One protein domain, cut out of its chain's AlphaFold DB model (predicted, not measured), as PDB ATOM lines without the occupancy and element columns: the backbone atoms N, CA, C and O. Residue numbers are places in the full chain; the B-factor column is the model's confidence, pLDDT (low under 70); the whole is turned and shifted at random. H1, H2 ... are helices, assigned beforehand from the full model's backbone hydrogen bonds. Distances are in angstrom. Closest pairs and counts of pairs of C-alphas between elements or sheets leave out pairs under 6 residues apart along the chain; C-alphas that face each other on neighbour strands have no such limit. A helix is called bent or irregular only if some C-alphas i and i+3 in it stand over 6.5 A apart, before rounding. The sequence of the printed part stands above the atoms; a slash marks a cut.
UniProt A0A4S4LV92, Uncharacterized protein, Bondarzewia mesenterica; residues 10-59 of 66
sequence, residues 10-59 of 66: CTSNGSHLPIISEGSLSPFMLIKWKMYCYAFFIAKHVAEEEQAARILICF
ATOM      1  N   CYS A  10     -37.208  -4.426 -24.987       89.69
ATOM      2  CA  CYS A  10     -36.084  -3.511 -24.949       89.69
ATOM      3  C   CYS A  10     -34.762  -4.227 -24.964       89.69
ATOM      4  O   CYS A  10     -34.548  -5.218 -24.248       89.69
ATOM      5  N   THR A  11     -33.891  -3.667 -25.786       87.62
ATOM      6  CA  THR A  11     -32.565  -4.169 -26.082       87.62
ATOM      7  C   THR A  11     -31.542  -3.093 -25.753       87.62
ATOM      8  O   THR A  11     -31.791  -1.898 -25.906       87.62
ATOM      9  N   SER A  12     -30.390  -3.536 -25.265       83.44
ATOM     10  CA  SER A  12     -29.207  -2.707 -25.077       83.44
ATOM     11  C   SER A  12     -28.046  -3.408 -25.766       83.44
ATOM     12  O   SER A  12     -27.903  -4.625 -25.643       83.44
ATOM     13  N   ASN A  13     -27.240  -2.648 -26.500       77.31
ATOM     14  CA  ASN A  13     -26.005  -3.126 -27.122       77.31
ATOM     15  C   ASN A  13     -24.750  -2.526 -26.462       77.31
ATOM     16  O   ASN A  13     -23.642  -2.772 -26.927       77.31
ATOM     17  N   GLY A  14     -24.907  -1.725 -25.398       68.94
ATOM     18  CA  GLY A  14     -23.815  -1.078 -24.658       68.94
ATOM     19  C   GLY A  14     -23.090   0.057 -25.398       68.94
ATOM     20  O   GLY A  14     -22.407   0.866 -24.771       68.94
ATOM     21  N   SER A  15     -23.241   0.161 -26.719       76.00
ATOM     22  CA  SER A  15     -22.654   1.224 -27.538       76.00
ATOM     23  C   SER A  15     -23.617   2.379 -27.804       76.00
ATOM     24  O   SER A  15     -23.149   3.502 -27.995       76.00
ATOM     25  N   HIS A  16     -24.925   2.123 -27.758       80.62
ATOM     26  CA  HIS A  16     -25.996   3.082 -28.017       80.62
ATOM     27  C   HIS A  16     -27.042   3.090 -26.892       80.62
ATOM     28  O   HIS A  16     -27.063   2.206 -26.031       80.62
ATOM     29  N   LEU A  17     -27.918   4.100 -26.921       84.00
ATOM     30  CA  LEU A  17     -29.083   4.174 -26.041       84.00
ATOM     31  C   LEU A  17     -29.987   2.945 -26.240       84.00
ATOM     32  O   LEU A  17     -30.089   2.428 -27.358       84.00
ATOM     33  N   PRO A  18     -30.641   2.456 -25.173       89.62
ATOM     34  CA  PRO A  18     -31.525   1.308 -25.278       89.62
ATOM     35  C   PRO A  18     -32.730   1.602 -26.166       89.62
ATOM     36  O   PRO A  18     -33.390   2.634 -26.035       89.62
ATOM     37  N   ILE A  19     -33.047   0.641 -27.029       87.25
ATOM     38  CA  ILE A  19     -34.134   0.736 -28.003       87.25
ATOM     39  C   ILE A  19     -35.344  -0.009 -27.448       87.25
ATOM     40  O   ILE A  19     -35.201  -1.134 -26.956       87.25
ATOM     41  N   ILE A  20     -36.523   0.610 -27.533       88.19
ATOM     42  CA  ILE A  20     -37.813  -0.022 -27.243       88.19
ATOM     43  C   ILE A  20     -38.485  -0.354 -28.579       88.19
ATOM     44  O   ILE A  20     -38.589   0.506 -29.448       88.19
ATOM     45  N   SER A  21     -38.920  -1.601 -28.759       87.62
ATOM     46  CA  SER A  21     -39.684  -2.000 -29.942       87.62
ATOM     47  C   SER A  21     -41.132  -1.523 -29.852       87.62
ATOM     48  O   SER A  21     -41.668  -1.355 -28.758       87.62
ATOM     49  N   GLU A  22     -41.803  -1.416 -30.994       86.00
ATOM     50  CA  GLU A  22     -43.247  -1.188 -31.034       86.00
ATOM     51  C   GLU A  22     -44.006  -2.272 -30.246       86.00
ATOM     52  O   GLU A  22     -43.632  -3.454 -30.259       86.00
ATOM     53  N   GLY A  23     -45.059  -1.863 -29.538       87.81
ATOM     54  CA  GLY A  23     -45.900  -2.756 -28.752       87.81
ATOM     55  C   GLY A  23     -46.452  -2.120 -27.478       87.81
ATOM     56  O   GLY A  23     -46.255  -0.939 -27.202       87.81
ATOM     57  N   SER A  24     -47.138  -2.931 -26.675       88.88
ATOM     58  CA  SER A  24     -47.675  -2.509 -25.380       88.88
ATOM     59  C   SER A  24     -46.554  -2.262 -24.367       88.88
ATOM     60  O   SER A  24     -45.731  -3.149 -24.111       88.88
ATOM     61  N   LEU A  25     -46.530  -1.065 -23.776       88.62
ATOM     62  CA  LEU A  25     -45.584  -0.690 -22.728       88.62
ATOM     63  C   LEU A  25     -46.078  -1.192 -21.369       88.62
ATOM     64  O   LEU A  25     -47.090  -0.730 -20.845       88.62
ATOM     65  N   SER A  26     -45.332  -2.117 -20.769       89.81
ATOM     66  CA  SER A  26     -45.565  -2.542 -19.386       89.81
ATOM     67  C   SER A  26     -44.703  -1.740 -18.399       89.81
ATOM     68  O   SER A  26     -43.615  -1.284 -18.766       89.81
ATOM     69  N   PRO A  27     -45.105  -1.618 -17.119       91.25
ATOM     70  CA  PRO A  27     -44.265  -0.997 -16.092       91.25
ATOM     71  C   PRO A  27     -42.884  -1.653 -15.961       91.25
ATOM     72  O   PRO A  27     -41.875  -0.961 -15.830       91.25
ATOM     73  N   PHE A  28     -42.820  -2.987 -16.065       90.75
ATOM     74  CA  PHE A  28     -41.557  -3.731 -16.063       90.75
ATOM     75  C   PHE A  28     -40.636  -3.293 -17.204       90.75
ATOM     76  O   PHE A  28     -39.428  -3.148 -17.008       90.75
ATOM     77  N   MET A  29     -41.208  -3.035 -18.383       90.62
ATOM     78  CA  MET A  29     -40.462  -2.493 -19.505       90.62
ATOM     79  C   MET A  29     -39.915  -1.107 -19.121       90.62
ATOM     80  O   MET A  29     -38.705  -0.931 -19.044       90.62
ATOM     81  N   LEU A  30     -40.735  -0.139 -18.724       88.38
ATOM     82  CA  LEU A  30     -40.224   1.199 -18.367       88.38
ATOM     83  C   LEU A  30     -39.068   1.172 -17.339       88.38
ATOM     84  O   LEU A  30     -38.073   1.883 -17.506       88.38
ATOM     85  N   ILE A  31     -39.138   0.282 -16.342       92.44
ATOM     86  CA  ILE A  31     -38.053   0.057 -15.371       92.44
ATOM     87  C   ILE A  31     -36.785  -0.482 -16.050       92.44
ATOM     88  O   ILE A  31     -35.694   0.050 -15.838       92.44
ATOM     89  N   LYS A  32     -36.904  -1.522 -16.882       92.12
ATOM     90  CA  LYS A  32     -35.766  -2.125 -17.589       92.12
ATOM     91  C   LYS A  32     -35.110  -1.140 -18.567       92.12
ATOM     92  O   LYS A  32     -33.883  -1.088 -18.626       92.12
ATOM     93  N   TRP A  33     -35.892  -0.322 -19.274       91.56
ATOM     94  CA  TRP A  33     -35.356   0.731 -20.145       91.56
ATOM     95  C   TRP A  33     -34.561   1.768 -19.345       91.56
ATOM     96  O   TRP A  33     -33.409   2.039 -19.678       91.56
ATOM     97  N   LYS A  34     -35.111   2.253 -18.221       92.19
ATOM     98  CA  LYS A  34     -34.407   3.166 -17.307       92.19
ATOM     99  C   LYS A  34     -33.060   2.592 -16.852       92.19
ATOM    100  O   LYS A  34     -32.055   3.301 -16.876       92.19
ATOM    101  N   MET A  35     -33.025   1.320 -16.445       93.31
ATOM    102  CA  MET A  35     -31.783   0.670 -16.012       93.31
ATOM    103  C   MET A  35     -30.736   0.617 -17.127       93.31
ATOM    104  O   MET A  35     -29.555   0.840 -16.868       93.31
ATOM    105  N   TYR A  36     -31.152   0.351 -18.365       93.06
ATOM    106  CA  TYR A  36     -30.237   0.343 -19.503       93.06
ATOM    107  C   TYR A  36     -29.740   1.738 -19.882       93.06
ATOM    108  O   TYR A  36     -28.560   1.869 -20.203       93.06
ATOM    109  N   CYS A  37     -30.577   2.777 -19.790       91.81
ATOM    110  CA  CYS A  37     -30.135   4.161 -19.977       91.81
ATOM    111  C   CYS A  37     -29.057   4.518 -18.952       91.81
ATOM    112  O   CYS A  37     -27.998   5.018 -19.313       91.81
ATOM    113  N   TYR A  38     -29.291   4.179 -17.682       91.69
ATOM    114  CA  TYR A  38     -28.337   4.436 -16.607       91.69
ATOM    115  C   TYR A  38     -27.002   3.708 -16.823       91.69
ATOM    116  O   TYR A  38     -25.937   4.316 -16.728       91.69
ATOM    117  N   ALA A  39     -27.047   2.422 -17.187       91.88
ATOM    118  CA  ALA A  39     -25.846   1.655 -17.504       91.88
ATOM    119  C   ALA A  39     -25.069   2.254 -18.691       91.88
ATOM    120  O   ALA A  39     -23.842   2.328 -18.648       91.88
ATOM    121  N   PHE A  40     -25.774   2.718 -19.729       91.50
ATOM    122  CA  PHE A  40     -25.169   3.409 -20.866       91.50
ATOM    123  C   PHE A  40     -24.492   4.720 -20.444       91.50
ATOM    124  O   PHE A  40     -23.348   4.957 -20.827       91.50
ATOM    125  N   PHE A  41     -25.150   5.549 -19.627       92.88
ATOM    126  CA  PHE A  41     -24.580   6.815 -19.158       92.88
ATOM    127  C   PHE A  41     -23.316   6.615 -18.331       92.88
ATOM    128  O   PHE A  41     -22.334   7.318 -18.563       92.88
ATOM    129  N   ILE A  42     -23.297   5.610 -17.450       92.12
ATOM    130  CA  ILE A  42     -22.086   5.227 -16.713       92.12
ATOM    131  C   ILE A  42     -20.984   4.797 -17.684       92.12
ATOM    132  O   ILE A  42     -19.876   5.321 -17.622       92.12
ATOM    133  N   ALA A  43     -21.285   3.872 -18.601       90.88
ATOM    134  CA  ALA A  43     -20.292   3.318 -19.522       90.88
ATOM    135  C   ALA A  43     -19.708   4.364 -20.487       90.88
ATOM    136  O   ALA A  43     -18.586   4.210 -20.965       90.88
ATOM    137  N   LYS A  44     -20.475   5.412 -20.800       90.81
ATOM    138  CA  LYS A  44     -20.069   6.506 -21.689       90.81
ATOM    139  C   LYS A  44     -19.616   7.763 -20.951       90.81
ATOM    140  O   LYS A  44     -19.302   8.739 -21.623       90.81
ATOM    141  N   HIS A  45     -19.569   7.739 -19.618       93.50
ATOM    142  CA  HIS A  45     -19.240   8.900 -18.787       93.50
ATOM    143  C   HIS A  45     -20.067  10.148 -19.149       93.50
ATOM    144  O   HIS A  45     -19.537  11.250 -19.253       93.50
ATOM    145  N   VAL A  46     -21.372   9.969 -19.376       92.31
ATOM    146  CA  VAL A  46     -22.280  11.079 -19.691       92.31
ATOM    147  C   VAL A  46     -22.548  11.884 -18.423       92.31
ATOM    148  O   VAL A  46     -23.070  11.341 -17.445       92.31
ATOM    149  N   ALA A  47     -22.214  13.175 -18.463       94.94
ATOM    150  CA  ALA A  47     -22.462  14.110 -17.371       94.94
ATOM    151  C   ALA A  47     -23.964  14.211 -17.061       94.94
ATOM    152  O   ALA A  47     -24.792  14.106 -17.966       94.94
ATOM    153  N   GLU A  48     -24.325  14.378 -15.789       93.00
ATOM    154  CA  GLU A  48     -25.716  14.311 -15.321       93.00
ATOM    155  C   GLU A  48     -26.612  15.346 -16.020       93.00
ATOM    156  O   GLU A  48     -27.719  15.029 -16.454       93.00
ATOM    157  N   GLU A  49     -26.077  16.543 -16.245       94.19
ATOM    158  CA  GLU A  49     -26.702  17.643 -16.973       94.19
ATOM    159  C   GLU A  49     -27.015  17.316 -18.447       94.19
ATOM    160  O   GLU A  49     -27.964  17.862 -19.011       94.19
ATOM    161  N   GLU A  50     -26.278  16.391 -19.071       93.00
ATOM    162  CA  GLU A  50     -26.507  15.962 -20.457       93.00
ATOM    163  C   GLU A  50     -27.491  14.791 -20.569       93.00
ATOM    164  O   GLU A  50     -28.059  14.555 -21.641       93.00
ATOM    165  N   GLN A  51     -27.697  14.024 -19.494       92.38
ATOM    166  CA  GLN A  51     -28.475  12.781 -19.547       92.38
ATOM    167  C   GLN A  51     -29.919  13.040 -19.974       92.38
ATOM    168  O   GLN A  51     -30.445  12.330 -20.834       92.38
ATOM    169  N   ALA A  52     -30.547  14.084 -19.426       90.38
ATOM    170  CA  ALA A  52     -31.915  14.457 -19.771       90.38
ATOM    171  C   ALA A  52     -32.044  14.831 -21.255       90.38
ATOM    172  O   ALA A  52     -32.923  14.309 -21.940       90.38
ATOM    173  N   ALA A  53     -31.133  15.659 -21.774       89.69
ATOM    174  CA  ALA A  53     -31.125  16.051 -23.182       89.69
ATOM    175  C   ALA A  53     -30.986  14.833 -24.112       89.69
ATOM    176  O   ALA A  53     -31.715  14.714 -25.093       89.69
ATOM    177  N   ARG A  54     -30.119  13.871 -23.765       86.56
ATOM    178  CA  ARG A  54     -29.953  12.633 -24.548       86.56
ATOM    179  C   ARG A  54     -31.191  11.746 -24.558       86.56
ATOM    180  O   ARG A  54     -31.424  11.058 -25.545       86.56
ATOM    181  N   ILE A  55     -31.967  11.741 -23.476       87.50
ATOM    182  CA  ILE A  55     -33.246  11.029 -23.431       87.50
ATOM    183  C   ILE A  55     -34.301  11.738 -24.279       87.50
ATOM    184  O   ILE A  55     -35.040  11.066 -24.990       87.50
ATOM    185  N   LEU A  56     -34.368  13.071 -24.228       85.12
ATOM    186  CA  LEU A  56     -35.358  13.851 -24.975       85.12
ATOM    187  C   LEU A  56     -35.239  13.651 -26.491       85.12
ATOM    188  O   LEU A  56     -36.263  13.490 -27.144       85.12
ATOM    189  N   ILE A  57     -34.016  13.540 -27.019       82.19
ATOM    190  CA  ILE A  57     -33.774  13.246 -28.444       82.19
ATOM    191  C   ILE A  57     -34.427  11.919 -28.874       82.19
ATOM    192  O   ILE A  57     -34.904  11.794 -29.995       82.19
ATOM    193  N   CYS A  58     -34.518  10.921 -27.988       76.50
ATOM    194  CA  CYS A  58     -35.182   9.650 -28.307       76.50
ATOM    195  C   CYS A  58     -36.708   9.762 -28.444       76.50
ATOM    196  O   CYS A  58     -37.339   8.805 -28.891       76.50
ATOM    197  N   PHE A  59     -37.297  10.880 -28.018       77.06
ATOM    198  CA  PHE A  59     -38.725  11.166 -28.143       77.06
ATOM    199  C   PHE A  59     -39.040  12.125 -29.294       77.06
ATOM    200  O   PHE A  59     -40.210  12.442 -29.501       77.06
TER     201      PHE A  59
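Overview. This is residues 10 to 59 of the 66 residues of an uncharacterized protein of Bondarzewia mesenterica (UniProt A0A4S4LV92). One long helix, H1, makes the length of the domain; the shorter H2 folds back after it in a loose V, and a looping stretch without a named element, residues 10 to 26, packs on H1 with Leu 17 and Pro 18. The printed part has 50 residues with two named helices, H1 then H2, and no named strand; the class is all helix. It is compact, with a radius of gyration of the C-alphas of 10.9 A, and elongated, spanning 31 by 19 by 15 A.

Along the chain. H1, residues 27 to 43, is 24.6 A long and begins at C-alpha 27 (-44.265, -0.997, -16.092). H2, residues 48 to 57, is 15.4 A long and ends at C-alpha 57 (-33.774, 13.246, -28.444). H2 is irregular, but only just: C-alphas 49 and 52 are 6.7 A apart.

Arrangement. H1 and H2 are close but not clearly touching; their closest C-alphas, of Phe 41 and Gln 51, are 7.1 A apart. They run opposite ways at a steep tilt of 54 degrees. Residues 10 to 11 pair with 19 to 20, antiparallel. Every O i to N i+4 pair is within hydrogen-bond range in H1, and 4 of 6 in H2.

Size, cuts and confidence. The farthest C-alphas, of Ser 24 and His 45, are 31.3 A apart. Residues 23 to 28, of which 27 to 28 belong to H1, stand free. The printed part has no cut, and the link from H1 to H2 is tight. Mean pLDDT of the printed part is 88.4; residue 14 is under 70.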